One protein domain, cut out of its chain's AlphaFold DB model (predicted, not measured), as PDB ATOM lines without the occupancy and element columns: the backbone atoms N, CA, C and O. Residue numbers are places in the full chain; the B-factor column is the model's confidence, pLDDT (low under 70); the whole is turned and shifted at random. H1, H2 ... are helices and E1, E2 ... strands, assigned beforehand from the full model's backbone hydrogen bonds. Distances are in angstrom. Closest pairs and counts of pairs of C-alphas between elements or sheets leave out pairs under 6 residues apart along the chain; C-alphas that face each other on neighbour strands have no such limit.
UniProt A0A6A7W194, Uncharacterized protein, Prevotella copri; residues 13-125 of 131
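What this domain is: This is residues 13 to 125 of the 131 residues of an uncharacterized protein of Prevotella copri (UniProt A0A6A7W194). What does the model look like? One twisted and curled sheet of seven strands makes a wall, and the two helices H1 and H2 pack together over one face of it, while no named helix is on the other face. Which parts follow each other? The 113 printed residues have two named helices and seven named strands, in the order H1 E1 E2 E3 E4 H2 E5 E6 E7, and the sheet runs E1 E2 E3 E4 E7 E6 E5, antiparallel throughout. How large is it? The class is mixed, helices and strands, and the whole is compact, with a radius of gyration of the C-alphas of 13.3 A and spans of 41 by 33 by 23 A.

Where its parts are: Where are the strands? In sheet order they are E1, residues 36 to 38; E2, 42 to 47; E3, 50 to 56, 19.3 A long; E4, 60 to 65; E7, 117 to 124, 23.4 A long; E6, 107 to 113, 19.3 A long; and E5, 92 to 97. C-alpha 124, where E7 ends, is at (184.919, 150.913, 163.976). Where are the helices? H1, residues 21 to 30, begins with C-alpha 21 at (191.601, 151.156, 179.633), and H2, residues 71 to 83, is 18.2 A from first to last C-alpha.

How they stand to each other: How is the sheet joined? E1 E2 E3 E4 and E5 E6 E7 are two meanders, each strand the antiparallel neighbour of the one before. E4 and E7 are antiparallel neighbours too, at 161 degrees, with N 61 and O 120 2.8 A apart, within hydrogen-bond range. Also within that range are N 37 and O 44 of the hairpin E1 and E2, 2.8 A, N 45 and O 52 of the hairpin E2 and E3, 3.0 A, and N 110 and O 121 of the hairpin E6 and E7, 3.0 A. Where are the helices? H1 and H2 are on one face of the sheet E1 E2 E3 E4 E7 E6 E5 and form two layers with it, helices on one face of a sheet: H1 lies over E3 at a height over the sheet of 9.8 A, only just not over E2, on which 2 of its C-alphas fall, and runs along the strands, at 21 degrees to E3 on the local plane. H2 is on the sheet too, and its closest C-alphas to E7 are those of Gly 75 and Leu 118, 6.5 A. How do the helices meet? H1 and H2 touch, H2 with residues 78 to 82 alone, at a steep tilt of 44 degrees, opposite ways; their closest C-alphas are those of Ile 30 and Arg 81, 5.5 A. In both helices every O i to N i+4 pair is within hydrogen-bond range.

The domain as a whole: How far does it reach? The two C-alphas farthest apart, those of Ser 68 and Arg 102, are 41.7 A apart. Are there cuts or long links? The printed part has no cut, and no link is long. Where is confidence low? The mean pLDDT of the printed part is 82.9, and residues 15 to 22, 97 to 105 and 124 to 125 are under 70.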
ATOM      1  N   LYS A  13     183.501 144.990 163.799       71.25
ATOM      2  CA  LYS A  13     183.176 144.941 165.229       71.25
ATOM      3  C   LYS A  13     184.357 145.436 166.065       71.25
ATOM      4  O   LYS A  13     185.447 144.877 165.985       71.25
ATOM      5  N   ALA A  14     184.107 146.424 166.917       72.19
ATOM      6  CA  ALA A  14     185.078 146.901 167.891       72.19
ATOM      7  C   ALA A  14     185.093 145.954 169.099       72.19
ATOM      8  O   ALA A  14     184.193 146.011 169.936       72.19
ATOM      9  N   LEU A  15     186.061 145.036 169.163       68.75
ATOM     10  CA  LEU A  15     186.180 144.121 170.298       68.75
ATOM     11  C   LEU A  15     186.612 144.884 171.551       68.75
ATOM     12  O   LEU A  15     187.657 145.529 171.580       68.75
ATOM     13  N   ILE A  16     185.802 144.755 172.591       68.06
ATOM     14  CA  ILE A  16     186.113 145.151 173.951       68.06
ATOM     15  C   ILE A  16     186.665 143.890 174.626       68.06
ATOM     16  O   ILE A  16     185.912 142.992 175.000       68.06
ATOM     17  N   ASP A  17     187.991 143.754 174.633       55.91
ATOM     18  CA  ASP A  17     188.673 142.515 175.017       55.91
ATOM     19  C   ASP A  17     189.330 142.629 176.399       55.91
ATOM     20  O   ASP A  17     190.537 142.833 176.485       55.91
ATOM     21  N   GLY A  18     188.523 142.566 177.471       52.00
ATOM     22  CA  GLY A  18     188.771 142.012 178.821       52.00
ATOM     23  C   GLY A  18     190.013 142.437 179.616       52.00
ATOM     24  O   GLY A  18     190.288 141.891 180.688       52.00
ATOM     25  N   LYS A  19     190.819 143.335 179.063       53.72
ATOM     26  CA  LYS A  19     192.106 143.838 179.541       53.72
ATOM     27  C   LYS A  19     192.365 145.186 178.873       53.72
ATOM     28  O   LYS A  19     193.296 145.301 178.078       53.72
ATOM     29  N   ASN A  20     191.546 146.209 179.105       58.09
ATOM     30  CA  ASN A  20     191.891 147.510 178.541       58.09
ATOM     31  C   ASN A  20     191.218 148.697 179.211       58.09
ATOM     32  O   ASN A  20     190.037 148.659 179.535       58.09
ATOM     33  N   VAL A  21     191.985 149.786 179.258       61.03
ATOM     34  CA  VAL A  21     191.601 151.156 179.633       61.03
ATOM     35  C   VAL A  21     190.256 151.573 179.028       61.03
ATOM     36  O   VAL A  21     189.538 152.366 179.620       61.03
ATOM     37  N   VAL A  22     189.889 151.026 177.864       69.75
ATOM     38  CA  VAL A  22     188.608 151.274 177.187       69.75
ATOM     39  C   VAL A  22     187.406 150.752 177.984       69.75
ATOM     40  O   VAL A  22     186.404 151.452 178.065       69.75
ATOM     41  N   GLU A  23     187.485 149.560 178.589       75.56
ATOM     42  CA  GLU A  23     186.399 149.019 179.424       75.56
ATOM     43  C   GLU A  23     186.154 149.909 180.634       75.56
ATOM     44  O   GLU A  23     185.025 150.345 180.852       75.56
ATOM     45  N   GLU A  24     187.226 150.218 181.363       78.12
ATOM     46  CA  GLU A  24     187.204 151.095 182.533       78.12
ATOM     47  C   GLU A  24     186.708 152.493 182.153       78.12
ATOM     48  O   GLU A  24     185.778 152.991 182.772       78.12
ATOM     49  N   SER A  25     187.203 153.071 181.052       81.62
ATOM     50  CA  SER A  25     186.747 154.383 180.564       81.62
ATOM     51  C   SER A  25     185.253 154.397 180.228       81.62
ATOM     52  O   SER A  25     184.576 155.392 180.476       81.62
ATOM     53  N   LEU A  26     184.715 153.304 179.669       86.31
ATOM     54  CA  LEU A  26     183.280 153.181 179.402       86.31
ATOM     55  C   LEU A  26     182.474 153.073 180.704       86.31
ATOM     56  O   LEU A  26     181.433 153.718 180.816       86.31
ATOM     57  N   LEU A  27     182.934 152.295 181.690       89.25
ATOM     58  CA  LEU A  27     182.270 152.211 182.999       89.25
ATOM     59  C   LEU A  27     182.299 153.544 183.734       89.25
ATOM     60  O   LEU A  27     181.264 153.977 184.233       89.25
ATOM     61  N   ASP A  28     183.459 154.194 183.758       89.56
ATOM     62  CA  ASP A  28     183.681 155.479 184.412       89.56
ATOM     63  C   ASP A  28     182.794 156.568 183.802       89.56
ATOM     64  O   ASP A  28     182.285 157.418 184.532       89.56
ATOM     65  N   ALA A  29     182.569 156.518 182.482       89.88
ATOM     66  CA  ALA A  29     181.665 157.422 181.778       89.88
ATOM     67  C   ALA A  29     180.181 157.121 182.046       89.88
ATOM     68  O   ALA A  29     179.362 158.040 182.084       89.88
ATOM     69  N   ILE A  30     179.803 155.846 182.190       93.44
ATOM     70  CA  ILE A  30     178.399 155.454 182.369       93.44
ATOM     71  C   ILE A  30     177.951 155.617 183.821       93.44
ATOM     72  O   ILE A  30     176.861 156.144 184.045       93.44
ATOM     73  N   PHE A  31     178.730 155.153 184.798       95.69
ATOM     74  CA  PHE A  31     178.322 155.125 186.203       95.69
ATOM     75  C   PHE A  31     178.478 156.479 186.904       95.69
ATOM     76  O   PHE A  31     179.383 157.259 186.624       95.69
ATOM     77  N   ASP A  32     177.567 156.752 187.839       92.62
ATOM     78  CA  ASP A  32     177.581 157.944 188.689       92.62
ATOM     79  C   ASP A  32     178.897 158.027 189.471       92.62
ATOM     80  O   ASP A  32     179.294 157.063 190.128       92.62
ATOM     81  N   ASP A  33     179.566 159.181 189.386       89.31
ATOM     82  CA  ASP A  33     180.832 159.485 190.068       89.31
ATOM     83  C   ASP A  33     181.928 158.418 189.878       89.31
ATOM     84  O   ASP A  33     182.820 158.282 190.718       89.31
ATOM     85  N   SER A  34     181.836 157.629 188.799       85.56
ATOM     86  CA  SER A  34     182.707 156.478 188.531       85.56
ATOM     87  C   SER A  34     182.744 155.468 189.696       85.56
ATOM     88  O   SER A  34     183.735 154.777 189.917       85.56
ATOM     89  N   GLN A  35     181.647 155.364 190.457       89.06
ATOM     90  CA  GLN A  35     181.511 154.431 191.576       89.06
ATOM     91  C   GLN A  35     180.776 153.161 191.148       89.06
ATOM     92  O   GLN A  35     179.558 153.150 190.947       89.06
ATOM     93  N   TYR A  36     181.520 152.059 191.061       93.94
ATOM     94  CA  TYR A  36     180.971 150.746 190.745       93.94
ATOM     95  C   TYR A  36     181.745 149.607 191.406       93.94
ATOM     96  O   TYR A  36     182.912 149.716 191.772       93.94
ATOM     97  N   LEU A  37     181.061 148.477 191.550       92.31
ATOM     98  CA  LEU A  37     181.624 147.197 191.950       92.31
ATOM     99  C   LEU A  37     181.721 146.319 190.714       92.31
ATOM    100  O   LEU A  37     180.730 146.137 190.014       92.31
ATOM    101  N   THR A  38     182.884 145.735 190.462       91.56
ATOM    102  CA  THR A  38     183.082 144.853 189.312       91.56
ATOM    103  C   THR A  38     183.474 143.450 189.754       91.56
ATOM    104  O   THR A  38     184.159 143.260 190.760       91.56
ATOM    105  N   ASN A  39     183.016 142.445 189.013       87.44
ATOM    106  CA  ASN A  39     183.506 141.077 189.105       87.44
ATOM    107  C   ASN A  39     183.749 140.519 187.693       87.44
ATOM    108  O   ASN A  39     183.622 141.227 186.702       87.44
ATOM    109  N   LYS A  40     184.087 139.229 187.594       82.31
ATOM    110  CA  LYS A  40     184.411 138.576 186.315       82.31
ATOM    111  C   LYS A  40     183.290 138.639 185.260       82.31
ATOM    112  O   LYS A  40     183.576 138.490 184.078       82.31
ATOM    113  N   PHE A  41     182.034 138.773 185.672       84.88
ATOM    114  CA  PHE A  41     180.868 138.655 184.796       84.88
ATOM    115  C   PHE A  41     180.174 139.990 184.544       84.88
ATOM    116  O   PHE A  41     179.645 140.199 183.457       84.88
ATOM    117  N   PHE A  42     180.144 140.868 185.544       91.50
ATOM    118  CA  PHE A  42     179.388 142.109 185.464       91.50
ATOM    119  C   PHE A  42     179.950 143.199 186.371       91.50
ATOM    120  O   PHE A  42     180.640 142.933 187.362       91.50
ATOM    121  N   SER A  43     179.541 144.428 186.072       94.06
ATOM    122  CA  SER A  43     179.747 145.606 186.907       94.06
ATOM    123  C   SER A  43     178.411 146.147 187.414       94.06
ATOM    124  O   SER A  43     177.404 146.108 186.709       94.06
ATOM    125  N   LEU A  44     178.391 146.632 188.652       95.75
ATOM    126  CA  LEU A  44     177.233 147.194 189.340       95.75
ATOM    127  C   LEU A  44     177.529 148.611 189.795       95.75
ATOM    128  O   LEU A  44     178.524 148.837 190.473       95.75
ATOM    129  N   GLY A  45     176.614 149.529 189.534       95.62
ATOM    130  CA  GLY A  45     176.714 150.907 189.994       95.62
ATOM    131  C   GLY A  45     175.371 151.609 189.888       95.62
ATOM    132  O   GLY A  45     174.318 150.964 189.842       95.62
ATOM    133  N   PHE A  46     175.406 152.934 189.831       95.56
ATOM    134  CA  PHE A  46     174.216 153.764 189.674       95.56
ATOM    135  C   PHE A  46     174.308 154.606 188.405       95.56
ATOM    136  O   PHE A  46     175.397 154.995 187.997       95.56
ATOM    137  N   VAL A  47     173.167 154.855 187.766       95.06
ATOM    138  CA  VAL A  47     173.050 155.794 186.645       95.06
ATOM    139  C   VAL A  47     171.871 156.713 186.918       95.06
ATOM    140  O   VAL A  47     170.722 156.261 186.912       95.06
ATOM    141  N   GLY A  48     172.146 157.984 187.202       91.31
ATOM    142  CA  GLY A  48     171.119 158.935 187.633       91.31
ATOM    143  C   GLY A  48     170.389 158.456 188.894       91.31
ATOM    144  O   GLY A  48     169.173 158.617 189.005       91.31
ATOM    145  N   GLY A  49     171.104 157.778 189.798       92.00
ATOM    146  CA  GLY A  49     170.550 157.154 191.002       92.00
ATOM    147  C   GLY A  49     169.834 155.813 190.782       92.00
ATOM    148  O   GLY A  49     169.422 155.181 191.758       92.00
ATOM    149  N   ALA A  50     169.700 155.329 189.543       93.56
ATOM    150  CA  ALA A  50     169.100 154.027 189.263       93.56
ATOM    151  C   ALA A  50     170.140 152.895 189.397       93.56
ATOM    152  O   ALA A  50     171.145 152.916 188.677       93.56
ATOM    153  N   PRO A  51     169.912 151.870 190.244       94.75
ATOM    154  CA  PRO A  51     170.831 150.742 190.370       94.75
ATOM    155  C   PRO A  51     170.896 149.977 189.046       94.75
ATOM    156  O   PRO A  51     169.870 149.531 188.524       94.75
ATOM    157  N   THR A  52     172.101 149.836 188.506       96.31
ATOM    158  CA  THR A  52     172.356 149.400 187.132       96.31
ATOM    159  C   THR A  52     173.445 148.333 187.104       96.31
ATOM    160  O   THR A  52     174.426 148.413 187.838       96.31
ATOM    161  N   MET A  53     173.259 147.331 186.249       96.38
ATOM    162  CA  MET A  53     174.205 146.255 185.976       96.38
ATOM    163  C   MET A  53     174.653 146.316 184.519       96.38
ATOM    164  O   MET A  53     173.815 146.529 183.644       96.38
ATOM    165  N   ILE A  54     175.941 146.107 184.267       95.12
ATOM    166  CA  ILE A  54     176.541 146.091 182.930       95.12
ATOM    167  C   ILE A  54     177.283 144.772 182.735       95.12
ATOM    168  O   ILE A  54     178.107 144.394 183.565       95.12
ATOM    169  N   GLU A  55     176.990 144.090 181.633       92.50
ATOM    170  CA  GLU A  55     177.665 142.874 181.177       92.50
ATOM    171  C   GLU A  55     178.354 143.131 179.834       92.50
ATOM    172  O   GLU A  55     177.791 143.775 178.942       92.50
ATOM    173  N   TYR A  56     179.564 142.597 179.686       85.69
ATOM    174  CA  TYR A  56     180.392 142.736 178.489       85.69
ATOM    175  C   TYR A  56     180.302 141.489 177.616       85.69
ATOM    176  O   TYR A  56     180.465 140.364 178.091       85.69
ATOM    177  N   HIS A  57     180.086 141.685 176.316       83.94
ATOM    178  CA  HIS A  57     179.932 140.595 175.358       83.94
ATOM    179  C   HIS A  57     180.678 140.878 174.050       83.94
ATOM    180  O   HIS A  57     180.078 141.092 172.994       83.94
ATOM    181  N   GLY A  58     182.011 140.873 174.107       82.25
ATOM    182  CA  GLY A  58     182.858 141.118 172.942       82.25
ATOM    183  C   GLY A  58     182.710 142.554 172.451       82.25
ATOM    184  O   GLY A  58     183.363 143.442 172.963       82.25
ATOM    185  N   ASN A  59     181.844 142.808 171.471       82.56
ATOM    186  CA  ASN A  59     181.661 144.138 170.878       82.56
ATOM    187  C   ASN A  59     180.372 144.852 171.317       82.56
ATOM    188  O   ASN A  59     179.871 145.722 170.596       82.56
ATOM    189  N   TYR A  60     179.774 144.455 172.444       87.12
ATOM    190  CA  TYR A  60     178.607 145.146 172.987       87.12
ATOM    191  C   TYR A  60     178.492 145.063 174.513       87.12
ATOM    192  O   TYR A  60     178.973 144.113 175.132       87.12
ATOM    193  N   LEU A  61     177.806 146.054 175.092       91.19
ATOM    194  CA  LEU A  61     177.357 146.078 176.484       91.19
ATOM    195  C   LEU A  61     175.885 145.681 176.564       91.19
ATOM    196  O   LEU A  61     175.053 146.198 175.811       91.19
ATOM    197  N   SER A  62     175.562 144.805 177.506       93.75
ATOM    198  CA  SER A  62     174.200 144.569 177.979       93.75
ATOM    199  C   SER A  62     174.024 145.306 179.300       93.75
ATOM    200  O   SER A  62     174.637 144.953 180.304       93.75
ATOM    201  N   ILE A  63     173.227 146.371 179.293       95.56
ATOM    202  CA  ILE A  63     173.018 147.236 180.452       95.56
ATOM    203  C   ILE A  63     171.587 147.027 180.938       95.56
ATOM    204  O   ILE A  63     170.646 147.103 180.151       95.56
ATOM    205  N   ARG A  64     171.395 146.763 182.229       95.31
ATOM    206  CA  ARG A  64     170.086 146.476 182.826       95.31
ATOM    207  C   ARG A  64     169.892 147.266 184.108       95.31
ATOM    208  O   ARG A  64     170.749 147.254 184.988       95.31
ATOM    209  N   LYS A  65     168.724 147.883 184.269       93.50
ATOM    210  CA  LYS A  65     168.313 148.461 185.557       93.50
ATOM    211  C   LYS A  65     167.792 147.366 186.493       93.50
ATOM    212  O   LYS A  65     167.050 146.478 186.081       93.50
ATOM    213  N   LEU A  66     168.155 147.427 187.769       92.06
ATOM    214  CA  LEU A  66     167.830 146.388 188.755       92.06
ATOM    215  C   LEU A  66     166.525 146.643 189.522       92.06
ATOM    216  O   LEU A  66     166.070 145.793 190.285       92.06
ATOM    217  N   ARG A  67     165.910 147.812 189.332       86.75
ATOM    218  CA  ARG A  67     164.601 148.165 189.892       86.75
ATOM    219  C   ARG A  67     163.740 148.904 188.878       86.75
ATOM    220  O   ARG A  67     164.223 149.390 187.857       86.75
ATOM    221  N   SER A  68     162.449 148.999 189.198       82.50
ATOM    222  CA  SER A  68     161.503 149.820 188.445       82.50
ATOM    223  C   SER A  68     161.971 151.276 188.436       82.50
ATOM    224  O   SER A  68     162.013 151.930 189.475       82.50
ATOM    225  N   TRP A  69     162.324 151.751 187.246       87.12
ATOM    226  CA  TRP A  69     162.731 153.120 186.946       87.12
ATOM    227  C   TRP A  69     162.158 153.510 185.587       87.12
ATOM    228  O   TRP A  69     161.870 152.627 184.767       87.12
ATOM    229  N   ILE A  70     162.040 154.808 185.313       89.50
ATOM    230  CA  ILE A  70     161.579 155.298 184.011       89.50
ATOM    231  C   ILE A  70     162.629 154.928 182.955       89.50
ATOM    232  O   ILE A  70     163.711 155.507 182.896       89.50
ATOM    233  N   THR A  71     162.312 153.929 182.124       88.81
ATOM    234  CA  THR A  71     163.244 153.311 181.164       88.81
ATOM    235  C   THR A  71     163.876 154.325 180.226       88.81
ATOM    236  O   THR A  71     165.081 154.305 180.005       88.81
ATOM    237  N   SER A  72     163.057 155.225 179.688       88.62
ATOM    238  CA  SER A  72     163.502 156.239 178.741       88.62
ATOM    239  C   SER A  72     164.410 157.279 179.384       88.62
ATOM    240  O   SER A  72     165.297 157.792 178.719       88.62
ATOM    241  N   GLU A  73     164.207 157.627 180.653       91.25
ATOM    242  CA  GLU A  73     165.080 158.581 181.351       91.25
ATOM    243  C   GLU A  73     166.431 157.951 181.655       91.25
ATOM    244  O   GLU A  73     167.456 158.501 181.269       91.25
ATOM    245  N   TRP A  74     166.412 156.751 182.234       93.75
ATOM    246  CA  TRP A  74     167.616 155.976 182.513       93.75
ATOM    247  C   TRP A  74     168.446 155.717 181.248       93.75
ATOM    248  O   TRP A  74     169.637 156.009 181.221       93.75
ATOM    249  N   GLY A  75     167.821 155.248 180.164       92.62
ATOM    250  CA  GLY A  75     168.533 154.999 178.912       92.62
ATOM    251  C   GLY A  75     169.099 156.278 178.287       92.62
ATOM    252  O   GLY A  75     170.213 156.264 177.767       92.62
ATOM    253  N   ARG A  76     168.365 157.400 178.354       92.00
ATOM    254  CA  ARG A  76     168.836 158.694 177.826       92.00
ATOM    255  C   ARG A  76     170.035 159.222 178.596       92.00
ATOM    256  O   ARG A  76     170.918 159.810 177.980       92.00
ATOM    257  N   GLU A  77     170.078 158.995 179.904       93.12
ATOM    258  CA  GLU A  77     171.221 159.370 180.731       93.12
ATOM    259  C   GLU A  77     172.486 158.606 180.311       93.12
ATOM    260  O   GLU A  77     173.543 159.215 180.178       93.12
ATOM    261  N   ILE A  78     172.369 157.313 179.983       93.12
ATOM    262  CA  ILE A  78     173.491 156.509 179.464       93.12
ATOM    263  C   ILE A  78     173.958 157.017 178.094       93.12
ATOM    264  O   ILE A  78     175.155 157.210 177.889       93.12
ATOM    265  N   VAL A  79     173.029 157.257 177.158       91.19
ATOM    266  CA  VAL A  79     173.364 157.777 175.817       91.19
ATOM    267  C   VAL A  79     174.088 159.115 175.936       91.19
ATOM    268  O   VAL A  79     175.167 159.281 175.378       91.19
ATOM    269  N   LYS A  80     173.545 160.039 176.735       90.81
ATOM    270  CA  LYS A  80     174.163 161.341 177.004       90.81
ATOM    271  C   LYS A  80     175.546 161.191 177.650       90.81
ATOM    272  O   LYS A  80     176.458 161.913 177.260       90.81
ATOM    273  N   ARG A  81     175.685 160.243 178.587       90.06
ATOM    274  CA  ARG A  81     176.932 159.700 179.166       90.06
ATOM    275  C   ARG A  81     178.028 159.519 178.123       90.06
ATOM    276  O   ARG A  81     179.084 160.143 178.143       90.06
ATOM    277  N   LEU A  82     177.716 158.636 177.188       86.81
ATOM    278  CA  LEU A  82     178.673 158.134 176.217       86.81
ATOM    279  C   LEU A  82     178.940 159.122 175.083       86.81
ATOM    280  O   LEU A  82     180.061 159.195 174.593       86.81
ATOM    281  N   THR A  83     177.930 159.881 174.657       84.50
ATOM    282  CA  THR A  83     177.984 160.599 173.372       84.50
ATOM    283  C   THR A  83     177.838 162.111 173.504       84.50
ATOM    284  O   THR A  83     178.051 162.836 172.536       84.50
ATOM    285  N   GLY A  84     177.451 162.612 174.680       85.12
ATOM    286  CA  GLY A  84     177.083 164.013 174.898       85.12
ATOM    287  C   GLY A  84     175.722 164.403 174.304       85.12
ATOM    288  O   GLY A  84     175.261 165.527 174.510       85.12
ATOM    289  N   GLU A  85     175.046 163.500 173.589       82.62
ATOM    290  CA  GLU A  85     173.810 163.816 172.878       82.62
ATOM    291  C   GLU A  85     172.563 163.662 173.753       82.62
ATOM    292  O   GLU A  85     172.375 162.685 174.474       82.62
ATOM    293  N   SER A  86     171.641 164.616 173.627       77.88
ATOM    294  CA  SER A  86     170.346 164.618 174.310       77.88
ATOM    295  C   SER A  86     169.206 164.335 173.327       77.88
ATOM    296  O   SER A  86     168.470 165.223 172.893       77.88
ATOM    297  N   LYS A  87     169.048 163.066 172.935       76.62
ATOM    298  CA  LYS A  87     167.931 162.629 172.082       76.62
ATOM    299  C   LYS A  87     166.741 162.156 172.903       76.62
ATOM    300  O   LYS A  87     166.881 161.437 173.885       76.62
ATOM    301  N   ASN A  88     165.541 162.514 172.449       72.56
ATOM    302  CA  ASN A  88     164.301 162.130 173.125       72.56
ATOM    303  C   ASN A  88     163.898 160.670 172.874       72.56
ATOM    304  O   ASN A  88     163.323 160.061 173.776       72.56
ATOM    305  N   SER A  89     164.188 160.132 171.684       80.31
ATOM    306  CA  SER A  89     163.882 158.753 171.286       80.31
ATOM    307  C   SER A  89     165.174 157.973 171.078       80.31
ATOM    308  O   SER A  89     166.007 158.390 170.278       80.31
ATOM    309  N   ILE A  90     165.325 156.861 171.801       83.12
ATOM    310  CA  ILE A  90     166.521 156.002 171.770       83.12
ATOM    311  C   ILE A  90     166.182 154.504 171.635       83.12
ATOM    312  O   ILE A  90     166.993 153.651 171.975       83.12
ATOM    313  N   TYR A  91     164.971 154.171 171.167       81.56
ATOM    314  CA  TYR A  91     164.545 152.775 170.956       81.56
ATOM    315  C   TYR A  91     165.456 152.034 169.970       81.56
ATOM    316  O   TYR A  91     165.843 150.896 170.217       81.56
ATOM    317  N   TYR A  92     165.830 152.716 168.893       82.06
ATOM    318  CA  TYR A  92     166.891 152.322 167.980       82.06
ATOM    319  C   TYR A  92     167.613 153.609 167.591       82.06
ATOM    320  O   TYR A  92     167.018 154.463 166.929       82.06
ATOM    321  N   TYR A  93     168.828 153.811 168.095       79.81
ATOM    322  CA  TYR A  93     169.558 155.058 167.893       79.81
ATOM    323  C   TYR A  93     171.012 154.801 167.545       79.81
ATOM    324  O   TYR A  93     171.722 154.140 168.297       79.81
ATOM    325  N   ASP A  94     171.441 155.375 166.429       80.50
ATOM    326  CA  ASP A  94     172.812 155.299 165.954       80.50
ATOM    327  C   ASP A  94     173.458 156.675 166.039       80.50
ATOM    328  O   ASP A  94     172.881 157.684 165.622       80.50
ATOM    329  N   THR A  95     174.676 156.713 166.565       78.31
ATOM    330  CA  THR A  95     175.475 157.934 166.622       78.31
ATOM    331  C   THR A  95     176.958 157.631 166.514       78.31
ATOM    332  O   THR A  95     177.412 156.501 166.701       78.31
ATOM    333  N   LYS A  96     177.718 158.656 166.145       74.69
ATOM    334  CA  LYS A  96     179.149 158.569 165.877       74.69
ATOM    335  C   LYS A  96     179.883 159.436 166.884       74.69
ATOM    336  O   LYS A  96     179.533 160.600 167.057       74.69
ATOM    337  N   GLN A  97     180.928 158.887 167.485       67.38
ATOM    338  CA  GLN A  97     181.881 159.640 168.286       67.38
ATOM    339  C   GLN A  97     183.268 159.469 167.684       67.38
ATOM    340  O   GLN A  97     183.684 158.368 167.325       67.38
ATOM    341  N   TYR A  98     183.996 160.569 167.582       61.09
ATOM    342  CA  TYR A  98     185.406 160.540 167.229       61.09
ATOM    343  C   TYR A  98     186.202 160.452 168.531       61.09
ATOM    344  O   TYR A  98     185.968 161.247 169.439       61.09
ATOM    345  N   LEU A  99     187.102 159.471 168.639       57.16
ATOM    346  CA  LEU A  99     187.971 159.327 169.816       57.16
ATOM    347  C   LEU A  99     189.008 160.468 169.889       57.16
ATOM    348  O   LEU A  99     189.465 160.814 170.972       57.16
ATOM    349  N   ASP A 100     189.331 161.079 168.744       55.56
ATOM    350  CA  ASP A 100     190.116 162.308 168.580       55.56
ATOM    351  C   ASP A 100     189.602 163.038 167.321       55.56
ATOM    352  O   ASP A 100     189.310 162.395 166.312       55.56
ATOM    353  N   GLU A 101     189.505 164.374 167.352       55.06
ATOM    354  CA  GLU A 101     189.118 165.215 166.202       55.06
ATOM    355  C   GLU A 101     190.028 165.014 164.978       55.06
ATOM    356  O   GLU A 101     189.642 165.317 163.848       55.06
ATOM    357  N   ARG A 102     191.246 164.501 165.192       53.22
ATOM    358  CA  ARG A 102     192.221 164.193 164.137       53.22
ATOM    359  C   ARG A 102     192.066 162.794 163.538       53.22
ATOM    360  O   ARG A 102     192.719 162.505 162.535       53.22
ATOM    361  N   GLN A 103     191.255 161.920 164.133       54.22
ATOM    362  CA  GLN A 103     191.074 160.553 163.646       54.22
ATOM    363  C   GLN A 103     190.028 160.490 162.528       54.22
ATOM    364  O   GLN A 103     188.912 160.989 162.652       54.22
ATOM    365  N   ALA A 104     190.396 159.836 161.424       57.53
ATOM    366  CA  ALA A 104     189.530 159.651 160.259       57.53
ATOM    367  C   ALA A 104     188.442 158.576 160.469       57.53
ATOM    368  O   ALA A 104     187.478 158.517 159.702       57.53
ATOM    369  N   GLU A 105     188.576 157.743 161.503       65.31
ATOM    370  CA  GLU A 105     187.769 156.540 161.711       65.31
ATOM    371  C   GLU A 105     186.886 156.678 162.964       65.31
ATOM    372  O   GLU A 105     187.371 156.514 164.084       65.31
ATOM    373  N   PRO A 106     185.590 157.019 162.822       70.56
ATOM    374  CA  PRO A 106     184.700 157.172 163.970       70.56
ATOM    375  C   PRO A 106     184.400 155.839 164.668       70.56
ATOM    376  O   PRO A 106     184.193 154.811 164.014       70.56
ATOM    377  N   LEU A 107     184.259 155.901 165.994       75.88
ATOM    378  CA  LEU A 107     183.586 154.885 166.795       75.88
ATOM    379  C   LEU A 107     182.073 155.080 166.650       75.88
ATOM    380  O   LEU A 107     181.532 156.154 166.919       75.88
ATOM    381  N   ILE A 108     181.380 154.041 166.200       79.38
ATOM    382  CA  ILE A 108     179.932 154.059 166.002       79.38
ATOM    383  C   ILE A 108     179.271 153.339 167.170       79.38
ATOM    384  O   ILE A 108     179.557 152.165 167.425       79.38
ATOM    385  N   TYR A 109     178.357 154.041 167.833       84.50
ATOM    386  CA  TYR A 109     177.484 153.493 168.859       84.50
ATOM    387  C   TYR A 109     176.116 153.198 168.265       84.50
ATOM    388  O   TYR A 109     175.475 154.086 167.699       84.50
ATOM    389  N   THR A 110     175.649 151.972 168.474       87.19
ATOM    390  CA  THR A 110     174.264 151.579 168.205       87.19
ATOM    391  C   THR A 110     173.585 151.224 169.514       87.19
ATOM    392  O   THR A 110     173.991 150.286 170.205       87.19
ATOM    393  N   PHE A 111     172.533 151.964 169.835       90.31
ATOM    394  CA  PHE A 111     171.729 151.813 171.033       90.31
ATOM    395  C   PHE A 111     170.415 151.111 170.708       90.31
ATOM    396  O   PHE A 111     169.677 151.528 169.814       90.31
ATOM    397  N   PHE A 112     170.099 150.075 171.479       90.50
ATOM    398  CA  PHE A 112     168.808 149.397 171.434       90.50
ATOM    399  C   PHE A 112     168.172 149.416 172.820       90.50
ATOM    400  O   PHE A 112     168.616 148.693 173.716       90.50
ATOM    401  N   LEU A 113     167.147 150.249 172.999       90.56
ATOM    402  CA  LEU A 113     166.419 150.346 174.262       90.56
ATOM    403  C   LEU A 113     165.178 149.451 174.232       90.56
ATOM    404  O   LEU A 113     164.305 149.600 173.379       90.56
ATOM    405  N   SER A 114     165.077 148.575 175.224       88.31
ATOM    406  CA  SER A 114     163.889 147.775 175.524       88.31
ATOM    407  C   SER A 114     163.331 148.148 176.899       88.31
ATOM    408  O   SER A 114     163.774 149.115 177.511       88.31
ATOM    409  N   THR A 115     162.331 147.420 177.397       85.19
ATOM    410  CA  THR A 115     161.598 147.753 178.629       85.19
ATOM    411  C   THR A 115     162.498 147.866 179.866       85.19
ATOM    412  O   THR A 115     162.295 148.760 180.698       85.19
ATOM    413  N   ASP A 116     163.489 146.990 179.995       84.81
ATOM    414  CA  ASP A 116     164.358 146.868 181.169       84.81
ATOM    415  C   ASP A 116     165.858 146.803 180.860       84.81
ATOM    416  O   ASP A 116     166.670 146.914 181.783       84.81
ATOM    417  N   TYR A 117     166.231 146.708 179.584       90.75
ATOM    418  CA  TYR A 117     167.620 146.674 179.149       90.75
ATOM    419  C   TYR A 117     167.918 147.696 178.049       90.75
ATOM    420  O   TYR A 117     167.050 148.072 177.257       90.75
ATOM    421  N   LEU A 118     169.177 148.118 178.000       93.31
ATOM    422  CA  LEU A 118     169.792 148.890 176.933       93.31
ATOM    423  C   LEU A 118     170.979 148.083 176.410       93.31
ATOM    424  O   LEU A 118     171.879 147.725 177.167       93.31
ATOM    425  N   THR A 119     170.994 147.804 175.112       92.62
ATOM    426  CA  THR A 119     172.172 147.242 174.448       92.62
ATOM    427  C   THR A 119     172.946 148.358 173.765       92.62
ATOM    428  O   THR A 119     172.349 149.158 173.047       92.62
ATOM    429  N   VAL A 120     174.265 148.384 173.955       90.94
ATOM    430  CA  VAL A 120     175.179 149.311 173.272       90.94
ATOM    431  C   VAL A 120     176.156 148.497 172.445       90.94
ATOM    432  O   VAL A 120     176.930 147.737 173.016       90.94
ATOM    433  N   ARG A 121     176.121 148.613 171.116       88.69
ATOM    434  CA  ARG A 121     177.083 147.952 170.219       88.69
ATOM    435  C   ARG A 121     178.110 148.946 169.704       88.69
ATOM    436  O   ARG A 121     177.756 150.085 169.411       88.69
ATOM    437  N   PHE A 122     179.333 148.461 169.521       84.44
ATOM    438  CA  PHE A 122     180.472 149.251 169.069       84.44
ATOM    439  C   PHE A 122     180.975 148.720 167.727       84.44
ATOM    440  O   PHE A 122     181.197 147.512 167.556       84.44
ATOM    441  N   HIS A 123     181.173 149.636 166.784       78.31
ATOM    442  CA  HIS A 123     181.782 149.351 165.489       78.31
ATOM    443  C   HIS A 123     182.837 150.412 165.171       78.31
ATOM    444  O   HIS A 123     182.633 151.590 165.467       78.31
ATOM    445  N   TYR A 124     183.941 149.997 164.556       67.62
ATOM    446  CA  TYR A 124     184.919 150.913 163.976       67.62
ATOM    447  C   TYR A 124     184.650 151.082 162.487       67.62
ATOM    448  O   TYR A 124     184.370 150.111 161.777       67.62
ATOM    449  N   ASN A 125     184.809 152.309 161.999       63.41
ATOM    450  CA  ASN A 125     184.933 152.558 160.572       63.41
ATOM    451  C   ASN A 125     186.377 152.375 160.106       63.41
ATOM    452  O   ASN A 125     187.028 153.352 159.753       63.41
TER     453      ASN A 125